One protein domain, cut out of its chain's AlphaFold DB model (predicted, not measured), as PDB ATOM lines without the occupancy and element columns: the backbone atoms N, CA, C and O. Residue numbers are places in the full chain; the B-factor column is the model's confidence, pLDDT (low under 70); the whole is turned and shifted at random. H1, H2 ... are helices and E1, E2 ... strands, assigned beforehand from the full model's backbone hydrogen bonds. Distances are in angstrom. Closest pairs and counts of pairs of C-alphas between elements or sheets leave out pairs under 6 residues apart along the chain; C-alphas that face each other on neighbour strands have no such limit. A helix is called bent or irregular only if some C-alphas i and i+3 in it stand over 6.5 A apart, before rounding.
ATOM      1  N   LEU A 284       6.265-103.355-132.495       94.88
ATOM      2  CA  LEU A 284       7.663-103.638-132.837       94.88
ATOM      3  C   LEU A 284       8.475-102.367-133.102       94.88
ATOM      4  O   LEU A 284       9.684-102.386-132.893       94.88
ATOM      5  N   LYS A 285       7.842-101.246-133.480       94.00
ATOM      6  CA  LYS A 285       8.539 -99.953-133.645       94.00
ATOM      7  C   LYS A 285       9.103 -99.412-132.327       94.00
ATOM      8  O   LYS A 285      10.024 -98.602-132.347       94.00
ATOM      9  N   TYR A 286       8.541 -99.846-131.200       94.38
ATOM     10  CA  TYR A 286       8.904 -99.390-129.856       94.38
ATOM     11  C   TYR A 286       9.767-100.413-129.105       94.38
ATOM     12  O   TYR A 286      10.276-100.114-128.020       94.38
ATOM     13  N   TYR A 287       9.935-101.612-129.673       94.25
ATOM     14  CA  TYR A 287      10.706-102.689-129.074       94.25
ATOM     15  C   TYR A 287      12.203-102.367-129.069       94.25
ATOM     16  O   TYR A 287      12.801-102.053-130.099       94.25
ATOM     17  N   CYS A 288      12.822-102.516-127.903       92.31
ATOM     18  CA  CYS A 288      14.265-102.529-127.719       92.31
ATOM     19  C   CYS A 288      14.598-103.531-126.608       92.31
ATOM     20  O   CYS A 288      13.816-103.714-125.678       92.31
ATOM     21  N   GLU A 289      15.766-104.177-126.667       91.12
ATOM     22  CA  GLU A 289      16.141-105.194-125.672       91.12
ATOM     23  C   GLU A 289      16.229-104.638-124.239       91.12
ATOM     24  O   GLU A 289      16.066-105.400-123.288       91.12
ATOM     25  N   ASN A 290      16.412-103.323-124.076       93.44
ATOM     26  CA  ASN A 290      16.531-102.643-122.780       93.44
ATOM     27  C   ASN A 290      15.279-101.845-122.377       93.44
ATOM     28  O   ASN A 290      15.323-101.075-121.413       93.44
ATOM     29  N   SER A 291      14.160-102.019-123.083       94.50
ATOM     30  CA  SER A 291      12.892-101.367-122.758       94.50
ATOM     31  C   SER A 291      11.753-102.363-122.571       94.50
ATOM     32  O   SER A 291      11.807-103.518-122.997       94.50
ATOM     33  N   THR A 292      10.704-101.886-121.916       96.69
ATOM     34  CA  THR A 292       9.397-102.520-121.829       96.69
ATOM     35  C   THR A 292       8.417-101.671-122.622       96.69
ATOM     36  O   THR A 292       8.370-100.451-122.451       96.69
ATOM     37  N   VAL A 293       7.655-102.306-123.510       97.25
ATOM     38  CA  VAL A 293       6.650-101.626-124.329       97.25
ATOM     39  C   VAL A 293       5.287-101.770-123.677       97.25
ATOM     40  O   VAL A 293       4.899-102.853-123.238       97.25
ATOM     41  N   TYR A 294       4.555-100.669-123.646       96.69
ATOM     42  CA  TYR A 294       3.200-100.592-123.136       96.69
ATOM     43  C   TYR A 294       2.267-100.123-124.241       96.69
ATOM     44  O   TYR A 294       2.646 -99.327-125.099       96.69
ATOM     45  N   TRP A 295       1.041-100.618-124.189       94.94
ATOM     46  CA  TRP A 295      -0.087-100.167-124.982       94.94
ATOM     47  C   TRP A 295      -1.045 -99.395-124.076       94.94
ATOM     48  O   TRP A 295      -1.327 -99.833-122.957       94.94
ATOM     49  N   ILE A 296      -1.529 -98.252-124.553       93.38
ATOM     50  CA  ILE A 296      -2.534 -97.434-123.879       93.38
ATOM     51  C   ILE A 296      -3.726 -97.196-124.797       93.38
ATOM     52  O   ILE A 296      -3.567 -96.833-125.962       93.38
ATOM     53  N   ASP A 297      -4.905 -97.352-124.207       91.56
ATOM     54  CA  ASP A 297      -6.198 -97.016-124.786       91.56
ATOM     55  C   ASP A 297      -6.921 -96.043-123.850       91.56
ATOM     56  O   ASP A 297      -6.909 -96.188-122.615       91.56
ATOM     57  N   GLN A 298      -7.480 -94.996-124.445       92.12
ATOM     58  CA  GLN A 298      -8.158 -93.919-123.748       92.12
ATOM     59  C   GLN A 298      -9.446 -93.529-124.462       92.12
ATOM     60  O   GLN A 298      -9.426 -93.049-125.597       92.12
ATOM     61  N   TRP A 299     -10.553 -93.574-123.721       91.25
ATOM     62  CA  TRP A 299     -11.865 -93.180-124.220       91.25
ATOM     63  C   TRP A 299     -12.499 -92.072-123.377       91.25
ATOM     64  O   TRP A 299     -12.564 -92.154-122.151       91.25
ATOM     65  N   VAL A 300     -12.988 -91.026-124.042       89.88
ATOM     66  CA  VAL A 300     -13.612 -89.845-123.436       89.88
ATOM     67  C   VAL A 300     -15.108 -89.828-123.755       89.88
ATOM     68  O   VAL A 300     -15.520 -89.605-124.901       89.88
ATOM     69  N   GLU A 301     -15.923 -90.006-122.720       89.44
ATOM     70  CA  GLU A 301     -17.376 -89.835-122.747       89.44
ATOM     71  C   GLU A 301     -17.719 -88.405-122.330       89.44
ATOM     72  O   GLU A 301     -17.871 -88.105-121.147       89.44
ATOM     73  N   GLU A 302     -17.824 -87.505-123.304       85.56
ATOM     74  CA  GLU A 302     -18.070 -86.080-123.049       85.56
ATOM     75  C   GLU A 302     -19.424 -85.836-122.366       85.56
ATOM     76  O   GLU A 302     -19.484 -85.083-121.393       85.56
ATOM     77  N   ASP A 303     -20.475 -86.529-122.815       83.00
ATOM     78  CA  ASP A 303     -21.846 -86.375-122.305       83.00
ATOM     79  C   ASP A 303     -21.959 -86.758-120.822       83.00
ATOM     80  O   ASP A 303     -22.634 -86.096-120.034       83.00
ATOM     81  N   TYR A 304     -21.238 -87.806-120.422       85.62
ATOM     82  CA  TYR A 304     -21.249 -88.324-119.054       85.62
ATOM     83  C   TYR A 304     -20.064 -87.840-118.216       85.62
ATOM     84  O   TYR A 304     -19.998 -88.115-117.017       85.62
ATOM     85  N   GLN A 305     -19.150 -87.088-118.833       90.12
ATOM     86  CA  GLN A 305     -17.936 -86.556-118.226       90.12
ATOM     87  C   GLN A 305     -17.047 -87.650-117.628       90.12
ATOM     88  O   GLN A 305     -16.472 -87.479-116.551       90.12
ATOM     89  N   PHE A 306     -16.931 -88.779-118.322       93.25
ATOM     90  CA  PHE A 306     -16.065 -89.871-117.904       93.25
ATOM     91  C   PHE A 306     -14.865 -90.017-118.819       93.25
ATOM     92  O   PHE A 306     -14.960 -89.925-120.043       93.25
ATOM     93  N   LEU A 307     -13.733 -90.291-118.188       92.38
ATOM     94  CA  LEU A 307     -12.514 -90.704-118.843       92.38
ATOM     95  C   LEU A 307     -12.237 -92.155-118.481       92.38
ATOM     96  O   LEU A 307     -12.183 -92.515-117.303       92.38
ATOM     97  N   TRP A 308     -12.028 -92.963-119.507       92.31
ATOM     98  CA  TRP A 308     -11.592 -94.339-119.390       92.31
ATOM     99  C   TRP A 308     -10.138 -94.444-119.805       92.31
ATOM    100  O   TRP A 308      -9.731 -93.842-120.801       92.31
ATOM    101  N   ARG A 309      -9.365 -95.223-119.053       92.81
ATOM    102  CA  ARG A 309      -7.984 -95.531-119.411       92.81
ATOM    103  C   ARG A 309      -7.666 -96.987-119.114       92.81
ATOM    104  O   ARG A 309      -8.016 -97.511-118.052       92.81
ATOM    105  N   LYS A 310      -6.980 -97.610-120.061       93.38
ATOM    106  CA  LYS A 310      -6.482 -98.978-119.990       93.38
ATOM    107  C   LYS A 310      -5.014 -98.973-120.394       93.38
ATOM    108  O   LYS A 310      -4.655 -98.328-121.376       93.38
ATOM    109  N   ILE A 311      -4.169 -99.648-119.616       95.06
ATOM    110  CA  ILE A 311      -2.739 -99.784-119.920       95.06
ATOM    111  C   ILE A 311      -2.336-101.242-119.747       95.06
ATOM    112  O   ILE A 311      -2.546-101.845-118.691       95.06
ATOM    113  N   GLU A 312      -1.735-101.800-120.789       95.69
ATOM    114  CA  GLU A 312      -1.253-103.177-120.815       95.69
ATOM    115  C   GLU A 312       0.213-103.205-121.247       95.69
ATOM    116  O   GLU A 312       0.650-102.400-122.067       95.69
ATOM    117  N   ARG A 313       0.983-104.143-120.705       96.31
ATOM    118  CA  ARG A 313       2.350-104.420-121.135       96.31
ATOM    119  C   ARG A 313       2.330-105.385-122.316       96.31
ATOM    120  O   ARG A 313       1.666-106.423-122.272       96.31
ATOM    121  N   VAL A 314       3.090-105.055-123.352       96.62
ATOM    122  CA  VAL A 314       3.307-105.923-124.509       96.62
ATOM    123  C   VAL A 314       4.477-106.849-124.208       96.62
ATOM    124  O   VAL A 314       5.578-106.399-123.890       96.62
ATOM    125  N   GLU A 315       4.237-108.151-124.305       95.44
ATOM    126  CA  GLU A 315       5.284-109.163-124.190       95.44
ATOM    127  C   GLU A 315       5.774-109.567-125.580       95.44
ATOM    128  O   GLU A 315       5.099-109.332-126.580       95.44
ATOM    129  N   TYR A 316       6.969-110.144-125.664       95.31
ATOM    130  CA  TYR A 316       7.586-110.516-126.934       95.31
ATOM    131  C   TYR A 316       8.209-111.902-126.831       95.31
ATOM    132  O   TYR A 316       8.782-112.264-125.802       95.31
ATOM    133  N   ARG A 317       8.162-112.658-127.928       94.38
ATOM    134  CA  ARG A 317       8.774-113.981-128.052       94.38
ATOM    135  C   ARG A 317       9.830-113.972-129.151       94.38
ATOM    136  O   ARG A 317       9.595-113.479-130.253       94.38
ATOM    137  N   LYS A 318      10.998-114.543-128.847       94.62
ATOM    138  CA  LYS A 318      12.037-114.861-129.835       94.62
ATOM    139  C   LYS A 318      11.658-116.179-130.519       94.62
ATOM    140  O   LYS A 318      11.550-117.204-129.850       94.62
ATOM    141  N   CYS A 319      11.471-116.154-131.835       92.31
ATOM    142  CA  CYS A 319      11.130-117.326-132.646       92.31
ATOM    143  C   CYS A 319      12.188-117.534-133.735       92.31
ATOM    144  O   CYS A 319      12.684-116.567-134.303       92.31
ATOM    145  N   ASN A 320      12.528-118.784-134.057       90.81
ATOM    146  CA  ASN A 320      13.389-119.092-135.200       90.81
ATOM    147  C   ASN A 320      12.517-119.478-136.398       90.81
ATOM    148  O   ASN A 320      11.887-120.532-136.397       90.81
ATOM    149  N   ILE A 321      12.484-118.623-137.418       87.69
ATOM    150  CA  ILE A 321      11.742-118.859-138.654       87.69
ATOM    151  C   ILE A 321      12.746-118.982-139.792       87.69
ATOM    152  O   ILE A 321      13.407-118.014-140.168       87.69
ATOM    153  N   ARG A 322      12.847-120.187-140.369       81.06
ATOM    154  CA  ARG A 322      13.743-120.489-141.504       81.06
ATOM    155  C   ARG A 322      15.211-120.126-141.222       81.06
ATOM    156  O   ARG A 322      15.886-119.561-142.079       81.06
ATOM    157  N   GLY A 323      15.691-120.420-140.015       83.25
ATOM    158  CA  GLY A 323      17.069-120.146-139.601       83.25
ATOM    159  C   GLY A 323      17.326-118.697-139.182       83.25
ATOM    160  O   GLY A 323      18.462-118.363-138.856       83.25
ATOM    161  N   LYS A 324      16.304-117.830-139.177       89.12
ATOM    162  CA  LYS A 324      16.410-116.438-138.727       89.12
ATOM    163  C   LYS A 324      15.645-116.243-137.426       89.12
ATOM    164  O   LYS A 324      14.464-116.576-137.343       89.12
ATOM    165  N   THR A 325      16.305-115.662-136.431       93.94
ATOM    166  CA  THR A 325      15.640-115.222-135.201       93.94
ATOM    167  C   THR A 325      14.805-113.982-135.494       93.94
ATOM    168  O   THR A 325      15.329-112.977-135.971       93.94
ATOM    169  N   VAL A 326      13.514-114.049-135.194       94.38
ATOM    170  CA  VAL A 326      12.567-112.937-135.284       94.38
ATOM    171  C   VAL A 326      11.919-112.680-133.927       94.38
ATOM    172  O   VAL A 326      11.765-113.596-133.116       94.38
ATOM    173  N   ILE A 327      11.547-111.427-133.683       95.50
ATOM    174  CA  ILE A 327      10.797-111.011-132.498       95.50
ATOM    175  C   ILE A 327       9.328-110.903-132.882       95.50
ATOM    176  O   ILE A 327       8.995-110.215-133.846       95.50
ATOM    177  N   ILE A 328       8.462-111.576-132.131       96.06
ATOM    178  CA  ILE A 328       7.017-111.547-132.341       96.06
ATOM    179  C   ILE A 328       6.352-111.023-131.066       96.06
ATOM    180  O   ILE A 328       6.579-111.601-130.001       96.06
ATOM    181  N   PRO A 329       5.548-109.949-131.140       96.19
ATOM    182  CA  PRO A 329       4.734-109.506-130.016       96.19
ATOM    183  C   PRO A 329       3.740-110.595-129.610       96.19
ATOM    184  O   PRO A 329       3.195-111.306-130.450       96.19
ATOM    185  N   HIS A 330       3.524-110.744-128.314       95.88
ATOM    186  CA  HIS A 330       2.577-111.691-127.759       95.88
ATOM    187  C   HIS A 330       1.152-111.128-127.896       95.88
ATOM    188  O   HIS A 330       0.923-109.981-127.500       95.88
ATOM    189  N   PRO A 331       0.180-111.898-128.420       93.75
ATOM    190  CA  PRO A 331      -1.177-111.393-128.626       93.75
ATOM    191  C   PRO A 331      -1.918-111.160-127.303       93.75
ATOM    192  O   PRO A 331      -2.730-110.244-127.191       93.75
ATOM    193  N   ASN A 332      -1.628-111.967-126.278       91.38
ATOM    194  CA  ASN A 332      -2.136-111.742-124.929       91.38
ATOM    195  C   ASN A 332      -1.226-110.746-124.202       91.38
ATOM    196  O   ASN A 332      -0.091-111.085-123.871       91.38
ATOM    197  N   ARG A 333      -1.714-109.525-123.988       91.38
ATOM    198  CA  ARG A 333      -0.980-108.461-123.294       91.38
ATOM    199  C   ARG A 333      -1.177-108.587-121.785       91.38
ATOM    200  O   ARG A 333      -2.261-108.936-121.315       91.38
ATOM    201  N   HIS A 334      -0.143-108.274-121.012       93.19
ATOM    202  CA  HIS A 334      -0.224-108.332-119.558       93.19
ATOM    203  C   HIS A 334      -0.937-107.084-119.023       93.19
ATOM    204  O   HIS A 334      -0.469-105.957-119.183       93.19
ATOM    205  N   LYS A 335      -2.104-107.275-118.403       92.75
ATOM    206  CA  LYS A 335      -2.922-106.176-117.876       92.75
ATOM    207  C   LYS A 335      -2.258-105.559-116.650       92.75
ATOM    208  O   LYS A 335      -2.300-106.156-115.581       92.75
ATOM    209  N   ILE A 336      -1.722-104.347-116.796       93.62
ATOM    210  CA  ILE A 336      -1.251-103.555-115.650       93.62
ATOM    211  C   ILE A 336      -2.445-102.847-115.013       93.62
ATOM    212  O   ILE A 336      -2.657-102.921-113.806       93.62
ATOM    213  N   VAL A 337      -3.276-102.211-115.846       88.75
ATOM    214  CA  VAL A 337      -4.552-101.627-115.431       88.75
ATOM    215  C   VAL A 337      -5.643-102.057-116.403       88.75
ATOM    216  O   VAL A 337      -5.657-101.649-117.564       88.75
ATOM    217  N   SER A 338      -6.556-102.897-115.910       78.06
ATOM    218  CA  SER A 338      -7.581-103.577-116.708       78.06
ATOM    219  C   SER A 338      -8.594-102.623-117.338       78.06
ATOM    220  O   SER A 338      -8.883-102.785-118.520       78.06
ATOM    221  N   GLN A 339      -9.108-101.656-116.569       81.94
ATOM    222  CA  GLN A 339      -9.929-100.524-117.019       81.94
ATOM    223  C   GLN A 339     -10.244 -99.625-115.817       81.94
ATOM    224  O   GLN A 339     -10.873-100.081-114.862       81.94
ATOM    225  N   TRP A 340      -9.822 -98.361-115.834       86.62
ATOM    226  CA  TRP A 340     -10.184 -97.387-114.796       86.62
ATOM    227  C   TRP A 340     -11.061 -96.289-115.373       86.62
ATOM    228  O   TRP A 340     -10.828 -95.816-116.486       86.62
ATOM    229  N   ARG A 341     -12.063 -95.887-114.589       91.44
ATOM    230  CA  ARG A 341     -13.013 -94.831-114.927       91.44
ATOM    231  C   ARG A 341     -12.903 -93.714-113.907       91.44
ATOM    232  O   ARG A 341     -13.048 -93.968-112.715       91.44
ATOM    233  N   GLU A 342     -12.736 -92.485-114.373       91.69
ATOM    234  CA  GLU A 342     -12.791 -91.305-113.514       91.69
ATOM    235  C   GLU A 342     -13.792 -90.289-114.052       91.69
ATOM    236  O   GLU A 342     -13.877 -90.042-115.258       91.69
ATOM    237  N   LYS A 343     -14.566 -89.696-113.137       91.88
ATOM    238  CA  LYS A 343     -15.414 -88.551-113.452       91.88
ATOM    239  C   LYS A 343     -14.548 -87.299-113.517       91.88
ATOM    240  O   LYS A 343     -13.960 -86.883-112.523       91.88
ATOM    241  N   VAL A 344     -14.518 -86.669-114.678       90.62
ATOM    242  CA  VAL A 344     -13.730 -85.469-114.943       90.62
ATOM    243  C   VAL A 344     -14.656 -84.254-114.924       90.62
ATOM    244  O   VAL A 344     -15.815 -84.330-115.300       90.62
ATOM    245  N   GLY A 345     -14.175 -83.092-114.484       87.69
ATOM    246  CA  GLY A 345     -14.987 -81.872-114.542       87.69
ATOM    247  C   GLY A 345     -15.361 -81.485-115.983       87.69
ATOM    248  O   GLY A 345     -14.535 -81.613-116.888       87.69
ATOM    249  N   VAL A 346     -16.559 -80.915-116.175       82.94
ATOM    250  CA  VAL A 346     -17.129 -80.496-117.480       82.94
ATOM    251  C   VAL A 346     -16.120 -79.767-118.371       82.94
ATOM    252  O   VAL A 346     -16.055 -80.014-119.562       82.94
ATOM    253  N   PHE A 347     -15.315 -78.853-117.828       83.94
ATOM    254  CA  PHE A 347     -14.353 -78.092-118.636       83.94
ATOM    255  C   PHE A 347     -13.028 -78.822-118.880       83.94
ATOM    256  O   PHE A 347     -12.315 -78.480-119.823       83.94
ATOM    257  N   LYS A 348     -12.675 -79.790-118.031       87.12
ATOM    258  CA  LYS A 348     -11.444 -80.578-118.154       87.12
ATOM    259  C   LYS A 348     -11.606 -81.731-119.141       87.12
ATOM    260  O   LYS A 348     -10.635 -82.078-119.797       87.12
ATOM    261  N   ILE A 349     -12.813 -82.285-119.301       88.25
ATOM    262  CA  ILE A 349     -13.053 -83.421-120.207       88.25
ATOM    263  C   ILE A 349     -12.624 -83.109-121.654       88.25
ATOM    264  O   ILE A 349     -12.047 -83.955-122.324       88.25
ATOM    265  N   PHE A 350     -12.787 -81.854-122.092       86.88
ATOM    266  CA  PHE A 350     -12.402 -81.385-123.430       86.88
ATOM    267  C   PHE A 350     -10.887 -81.257-123.654       86.88
ATOM    268  O   PHE A 350     -10.459 -81.009-124.783       86.88
ATOM    269  N   ASP A 351     -10.072 -81.380-122.605       90.38
ATOM    270  CA  ASP A 351      -8.614 -81.436-122.746       90.38
ATOM    271  C   ASP A 351      -8.126 -82.834-123.132       90.38
ATOM    272  O   ASP A 351      -7.036 -82.968-123.683       90.38
ATOM    273  N   TYR A 352      -8.917 -83.876-122.874       91.25
ATOM    274  CA  TYR A 352      -8.571 -85.246-123.231       91.25
ATOM    275  C   TYR A 352      -8.950 -85.538-124.682       91.25
ATOM    276  O   TYR A 352      -9.877 -84.945-125.235       91.25
ATOM    277  N   GLN A 353      -8.214 -86.447-125.312       89.06
ATOM    278  CA  GLN A 353      -8.503 -86.947-126.657       89.06
ATOM    279  C   GLN A 353      -8.753 -88.454-126.596       89.06
ATOM    280  O   GLN A 353      -8.151 -89.141-125.773       89.06
ATOM    281  N   ASN A 354      -9.621 -88.979-127.460       87.12
ATOM    282  CA  ASN A 354      -9.705 -90.430-127.622       87.12
ATOM    283  C   ASN A 354      -8.448 -90.920-128.341       87.12
ATOM    284  O   ASN A 354      -8.033 -90.305-129.328       87.12
ATOM    285  N   ILE A 355      -7.872 -92.013-127.856       84.62
ATOM    286  CA  ILE A 355      -6.775 -92.723-128.505       84.62
ATOM    287  C   ILE A 355      -7.110 -94.203-128.465       84.62
ATOM    288  O   ILE A 355      -7.130 -94.777-127.381       84.62
ATOM    289  N   ASP A 356      -7.322 -94.786-129.641       73.56
ATOM    290  CA  ASP A 356      -7.666 -96.204-129.770       73.56
ATOM    291  C   ASP A 356      -6.410 -97.088-129.636       73.56
ATOM    292  O   ASP A 356      -6.423 -98.109-128.953       73.56
ATOM    293  N   GLU A 357      -5.288 -96.685-130.247       79.81
ATOM    294  CA  GLU A 357      -4.027 -97.428-130.177       79.81
ATOM    295  C   GLU A 357      -2.825 -96.489-130.088       79.81
ATOM    296  O   GLU A 357      -2.493 -95.767-131.030       79.81
ATOM    297  N   MET A 358      -2.130 -96.525-128.954       91.19
ATOM    298  CA  MET A 358      -0.827 -95.891-128.804       91.19
ATOM    299  C   MET A 358       0.107 -96.808-128.031       91.19
ATOM    300  O   MET A 358      -0.269 -97.401-127.020       91.19
ATOM    301  N   TYR A 359       1.350 -96.886-128.497       94.50
ATOM    302  CA  TYR A 359       2.417 -97.593-127.810       94.50
ATOM    303  C   TYR A 359       3.476 -96.607-127.331       94.50
ATOM    304  O   TYR A 359       3.710 -95.563-127.943       94.50
ATOM    305  N   PHE A 360       4.124 -96.947-126.228       95.69
ATOM    306  CA  PHE A 360       5.274 -96.223-125.704       95.69
ATOM    307  C   PHE A 360       6.219 -97.206-125.021       95.69
ATOM    308  O   PHE A 360       5.822 -98.307-124.638       95.69
ATOM    309  N   SER A 361       7.482 -96.819-124.884       96.75
ATOM    310  CA  SER A 361       8.500 -97.636-124.236       96.75
ATOM    311  C   SER A 361       9.066 -96.929-123.010       96.75
ATOM    312  O   SER A 361       9.286 -95.719-123.018       96.75
ATOM    313  N   ILE A 362       9.294 -97.704-121.955       96.81
ATOM    314  CA  ILE A 362       9.970 -97.284-120.723       96.81
ATOM    315  C   ILE A 362      11.224 -98.150-120.579       96.81
ATOM    316  O   ILE A 362      11.206 -99.315-120.977       96.81
ATOM    317  N   SER A 363      12.325 -97.619-120.043       96.00
ATOM    318  CA  SER A 363      13.500 -98.453-119.756       96.00
ATOM    319  C   SER A 363      13.161 -99.547-118.736       96.00
ATOM    320  O   SER A 363      12.332 -99.346-117.848       96.00
ATOM    321  N   LYS A 364      13.820-100.708-118.823       94.12
ATOM    322  CA  LYS A 364      13.591-101.812-117.870       94.12
ATOM    323  C   LYS A 364      13.854-101.428-116.410       94.12
ATOM    324  O   LYS A 364      13.207-101.943-115.517       94.12
ATOM    325  N   GLU A 365      14.774-100.500-116.169       94.25
ATOM    326  CA  GLU A 365      15.065 -99.993-114.822       94.25
ATOM    327  C   GLU A 365      13.888 -99.210-114.220       94.25
ATOM    328  O   GLU A 365      13.721 -99.158-113.006       94.25
ATOM    329  N   GLN A 366      13.067 -98.583-115.066       96.06
ATOM    330  CA  GLN A 366      11.943 -97.750-114.644       96.06
ATOM    331  C   GLN A 366      10.591 -98.469-114.729       96.06
ATOM    332  O   GLN A 366       9.625 -97.988-114.136       96.06
ATOM    333  N   SER A 367      10.502 -99.587-115.455       96.00
ATOM    334  CA  SER A 367       9.242-100.294-115.715       96.00
ATOM    335  C   SER A 367       8.602-100.841-114.442       96.00
ATOM    336  O   SER A 367       7.407-100.650-114.241       96.00
ATOM    337  N   GLU A 368       9.384-101.434-113.538       95.31
ATOM    338  CA  GLU A 368       8.866-101.972-112.271       95.31
ATOM    339  C   GLU A 368       8.257-100.875-111.389       95.31
ATOM    340  O   GLU A 368       7.155-101.024-110.859       95.31
ATOM    341  N   TYR A 369       8.947 -99.735-111.269       96.62
ATOM    342  CA  TYR A 369       8.436 -98.583-110.528       96.62
ATOM    343  C   TYR A 369       7.187 -97.996-111.191       96.62
ATOM    344  O   TYR A 369       6.216 -97.674-110.506       96.62
ATOM    345  N   PHE A 370       7.196 -97.876-112.523       97.00
ATOM    346  CA  PHE A 370       6.037 -97.424-113.282       97.00
ATOM    347  C   PHE A 370       4.823 -98.319-113.016       97.00
ATOM    348  O   PHE A 370       3.779 -97.803-112.637       97.00
ATOM    349  N   GLU A 371       4.959 -99.641-113.146       96.38
ATOM    350  CA  GLU A 371       3.862-100.593-112.933       96.38
ATOM    351  C   GLU A 371       3.320-100.537-111.499       96.38
ATOM    352  O   GLU A 371       2.103-100.508-111.307       96.38
ATOM    353  N   LYS A 372       4.204-100.440-110.498       95.44
ATOM    354  CA  LYS A 372       3.824-100.354-109.081       95.44
ATOM    355  C   LYS A 372       3.027 -99.089-108.753       95.44
ATOM    356  O   LYS A 372       2.040 -99.150-108.023       95.44
ATOM    357  N   GLU A 373       3.450 -97.943-109.279       96.50
ATOM    358  CA  GLU A 373       2.862 -96.638-108.954       96.50
ATOM    359  C   GLU A 373       1.733 -96.224-109.911       96.50
ATOM    360  O   GLU A 373       1.045 -95.225-109.659       96.50
ATOM    361  N   LEU A 374       1.522 -96.968-111.004       95.12
ATOM    362  CA  LEU A 374       0.584 -96.590-112.058       95.12
ATOM    363  C   LEU A 374      -0.847 -96.468-111.541       95.12
ATOM    364  O   LEU A 374      -1.521 -95.513-111.906       95.12
ATOM    365  N   ALA A 375      -1.312 -97.384-110.691       91.75
ATOM    366  CA  ALA A 375      -2.682 -97.348-110.175       91.75
ATOM    367  C   ALA A 375      -2.984 -96.005-109.483       91.75
ATOM    368  O   ALA A 375      -3.936 -95.313-109.835       91.75
ATOM    369  N   SER A 376      -2.110 -95.563-108.580       93.19
ATOM    370  CA  SER A 376      -2.262 -94.289-107.864       93.19
ATOM    371  C   SER A 376      -2.068 -93.055-108.756       93.19
ATOM    372  O   SER A 376      -2.486 -91.957-108.395       93.19
ATOM    373  N   ASN A 377      -1.429 -93.212-109.918       94.56
ATOM    374  CA  ASN A 377      -1.051 -92.112-110.805       94.56
ATOM    375  C   ASN A 377      -1.713 -92.170-112.185       94.56
ATOM    376  O   ASN A 377      -1.370 -91.365-113.055       94.56
ATOM    377  N   ILE A 378      -2.684 -93.060-112.402       93.31
ATOM    378  CA  ILE A 378      -3.251 -93.291-113.732       93.31
ATOM    379  C   ILE A 378      -3.945 -92.060-114.296       93.31
ATOM    380  O   ILE A 378      -4.109 -92.011-115.500       93.31
ATOM    381  N   PHE A 379      -4.287 -91.041-113.503       91.75
ATOM    382  CA  PHE A 379      -4.795 -89.751-113.995       91.75
ATOM    383  C   PHE A 379      -3.900 -88.552-113.633       91.75
ATOM    384  O   PHE A 379      -4.217 -87.405-113.951       91.75
ATOM    385  N   ASN A 380      -2.724 -88.801-113.054       94.00
ATOM    386  CA  ASN A 380      -1.747 -87.770-112.725       94.00
ATOM    387  C   ASN A 380      -0.942 -87.364-113.971       94.00
ATOM    388  O   ASN A 380       0.039 -88.007-114.346       94.00
ATOM    389  N   HIS A 381      -1.335 -86.257-114.606       93.56
ATOM    390  CA  HIS A 381      -0.696 -85.750-115.826       93.56
ATOM    391  C   HIS A 381       0.808 -85.505-115.688       93.56
ATOM    392  O   HIS A 381       1.571 -85.832-116.595       93.56
ATOM    393  N   ALA A 382       1.238 -84.913-114.570       95.00
ATOM    394  CA  ALA A 382       2.642 -84.582-114.353       95.00
ATOM    395  C   ALA A 382       3.494 -85.846-114.204       95.00
ATOM    396  O   ALA A 382       4.636 -85.869-114.656       95.00
ATOM    397  N   TRP A 383       2.931 -86.892-113.597       96.94
ATOM    398  CA  TRP A 383       3.585 -88.186-113.464       96.94
ATOM    399  C   TRP A 383       3.636 -88.926-114.803       96.94
ATOM    400  O   TRP A 383       4.719 -89.275-115.262       96.94
ATOM    401  N   LEU A 384       2.502 -89.068-115.496       95.50
ATOM    402  CA  LEU A 384       2.427 -89.805-116.765       95.50
ATOM    403  C   LEU A 384       3.286 -89.190-117.868       95.50
ATOM    404  O   LEU A 384       3.914 -89.922-118.630       95.50
ATOM    405  N   LYS A 385       3.375 -87.856-117.929       95.88
ATOM    406  CA  LYS A 385       4.210 -87.149-118.911       95.88
ATOM    407  C   LYS A 385       5.704 -87.482-118.784       95.88
ATOM    408  O   LYS A 385       6.436 -87.296-119.750       95.88
ATOM    409  N   LYS A 386       6.166 -87.970-117.624       95.69
ATOM    410  CA  LYS A 386       7.558 -88.420-117.443       95.69
ATOM    411  C   LYS A 386       7.856 -89.730-118.175       95.69
ATOM    412  O   LYS A 386       9.005 -89.949-118.533       95.69
ATOM    413  N   TYR A 387       6.842 -90.571-118.384       95.81
ATOM    414  CA  TYR A 387       7.004 -91.934-118.898       95.81
ATOM    415  C   TYR A 387       6.431 -92.119-120.306       95.81
ATOM    416  O   TYR A 387       7.000 -92.841-121.118       95.81
ATOM    417  N   ILE A 388       5.308 -91.468-120.615       94.69
ATOM    418  CA  ILE A 388       4.620 -91.627-121.896       94.69
ATOM    419  C   ILE A 388       5.178 -90.613-122.894       94.69
ATOM    420  O   ILE A 388       4.922 -89.406-122.807       94.69
ATOM    421  N   THR A 389       5.925 -91.104-123.878       88.69
ATOM    422  CA  THR A 389       6.375 -90.294-125.014       88.69
ATOM    423  C   THR A 389       5.163 -89.790-125.800       88.69
ATOM    424  O   THR A 389       4.199 -90.518-125.980       88.69
ATOM    425  N   LYS A 390       5.178 -88.528-126.259       89.62
ATOM    426  CA  LYS A 390       4.029 -87.885-126.941       89.62
ATOM    427  C   LYS A 390       2.734 -87.838-126.105       89.62
ATOM    428  O   LYS A 390       1.631 -87.950-126.637       89.62
ATOM    429  N   TYR A 391       2.849 -87.662-124.784       93.25
ATOM    430  CA  TYR A 391       1.699 -87.536-123.873       93.25
ATOM    431  C   TYR A 391       0.678 -86.455-124.284       93.25
ATOM    432  O   TYR A 391      -0.501 -86.537-123.947       93.25
ATOM    433  N   ASP A 392       1.113 -85.442-125.029       91.12
ATOM    434  CA  ASP A 392       0.268 -84.387-125.590       91.12
ATOM    435  C   ASP A 392      -0.795 -84.897-126.577       91.12
ATOM    436  O   ASP A 392      -1.792 -84.208-126.802       91.12
ATOM    437  N   LEU A 393      -0.631 -86.112-127.113       89.75
ATOM    438  CA  LEU A 393      -1.680 -86.791-127.874       89.75
ATOM    439  C   LEU A 393      -2.863 -87.183-126.979       89.75
ATOM    440  O   LEU A 393      -4.005 -87.072-127.412       89.75
ATOM    441  N   LEU A 394      -2.611 -87.612-125.736       90.19
ATOM    442  CA  LEU A 394      -3.649 -88.032-124.781       90.19
ATOM    443  C   LEU A 394      -4.348 -86.838-124.127       90.19
ATOM    444  O   LEU A 394      -5.523 -86.926-123.757       90.19
ATOM    445  N   TYR A 395      -3.608 -85.748-123.924       92.25
ATOM    446  CA  TYR A 395      -4.062 -84.581-123.181       92.25
ATOM    447  C   TYR A 395      -3.485 -83.289-123.760       92.25
ATOM    448  O   TYR A 395      -2.283 -83.020-123.665       92.25
ATOM    449  N   LYS A 396      -4.366 -82.444-124.296       89.19
ATOM    450  CA  LYS A 396      -4.030 -81.159-124.903       89.19
ATOM    451  C   LYS A 396      -4.906 -80.051-124.315       89.19
ATOM    452  O   LYS A 396      -6.053 -79.901-124.740       89.19
ATOM    453  N   PRO A 397      -4.366 -79.237-123.387       85.62
ATOM    454  CA  PRO A 397      -5.093 -78.118-122.805       85.62
ATOM    455  C   PRO A 397      -5.691 -77.210-123.882       85.62
ATOM    456  O   PRO A 397      -4.973 -76.638-124.706       85.62
ATOM    457  N   GLN A 398      -7.013 -77.068-123.878       81.06
ATOM    458  CA  GLN A 398      -7.717 -76.135-124.750       81.06
ATOM    459  C   GLN A 398      -7.951 -74.799-124.043       81.06
ATOM    460  O   GLN A 398      -8.126 -74.734-122.822       81.06
ATOM    461  N   SER A 399      -8.007 -73.712-124.817       82.19
ATOM    462  CA  SER A 399      -8.339 -72.398-124.269       82.19
ATOM    463  C   SER A 399      -9.755 -72.384-123.687       82.19
ATOM    464  O   SER A 399     -10.674 -73.021-124.213       82.19
ATOM    465  N   PHE A 400      -9.944 -71.620-122.608       78.00
ATOM    466  CA  PHE A 400     -11.229 -71.497-121.913       78.00
ATOM    467  C   PHE A 400     -12.382 -71.163-122.870       78.00
ATOM    468  O   PHE A 400     -13.416 -71.825-122.862       78.00
ATOM    469  N   TRP A 401     -12.173 -70.201-123.772       72.56
ATOM    470  CA  TRP A 401     -13.177 -69.778-124.749       72.56
ATOM    471  C   TRP A 401     -13.587 -70.878-125.729       72.56
ATOM    472  O   TRP A 401     -14.753 -70.947-126.125       72.56
ATOM    473  N   LYS A 402     -12.659 -71.763-126.111       74.12
ATOM    474  CA  LYS A 402     -12.962 -72.897-126.988       74.12
ATOM    475  C   LYS A 402     -13.831 -73.926-126.260       74.12
ATOM    476  O   LYS A 402     -14.842 -74.354-126.809       74.12
ATOM    477  N   LYS A 403     -13.505 -74.227-125.001       78.75
ATOM    478  CA  LYS A 403     -14.297 -75.117-124.134       78.75
ATOM    479  C   LYS A 403     -15.695 -74.564-123.870       78.75
ATOM    480  O   LYS A 403     -16.682 -75.273-124.024       78.75
TER     481      LYS A 403
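Overview. This is residues 284 to 403 of the 422 residues of an uncharacterized protein of Bacillus aquimaris (UniProt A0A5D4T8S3). A long, twisted sheet of four strands, in the order E5 E2 E1 E6, has H1 over one face, two layers in all; the hairpin of E3 and E4 prolongs it as an arm at one end, and a tail ending in H3 reaches the other. The printed part has 120 residues, with named elements E1 E2 E3 E4 E5 E6 H1 H2 H3 along it; both sheets are antiparallel, and the class is mixed, helices and strands. It is only just loose, close to compact, with a radius of gyration of the C-alphas of 16.5 A, and spans 60 by 26 by 23 A.

Arrangement. Start with E1, residues 291 to 301, and its hairpin partner E2, residues 306 to 314, antiparallel at 160 degrees; N 295 and O 312, 2.8 A apart, are within hydrogen-bond range. E2 runs on into E3, residues 316 to 321, at 43 degrees. E3 forms a hairpin with E4, residues 324 to 329, with N 319 and O 326 at 2.9 A. Edge strand E5, residues 334 to 343, is antiparallel to E2, with N 309 and O 340 at 3.0 A. Edge strand E6, residues 355 to 363, is antiparallel to E1, with N 294 and O 360 at 2.9 A. Next, H1, residues 364 to 377, is on this sheet; its closest C-alphas to E5 are Glu 371 and Ile 336, 6.5 A. H1 is irregular, C-alphas 372 and 375 being 7.2 A apart, with 6 of 10 O i to N i+4 pairs within range. H2, residues 381 to 384, is close to H1 but not clearly touching, C-alphas 377 and 383 being closest at 6.6 A. H3, residues 400 to 403, is apart from H1; H2 and H3 are too short for such O to N pairs.

Along the chain. Find C-alpha 291 at (12.892, -101.367, -122.758); E1 runs 32.4 A from there. E2 measures 26.0 A, E5 25.7 A, E6 22.8 A and H1 18.9 A. H3 ends at C-alpha 403, (-14.297, -75.117, -124.134).

Size, cuts and confidence. The C-alphas farthest apart, Gly 323 and Trp 401, are 60.6 A apart. The printed part has no cut; the links E5 to E6 and H2 to H3 are long. No printed residue is under 70 in pLDDT; H3 has a mean of 76.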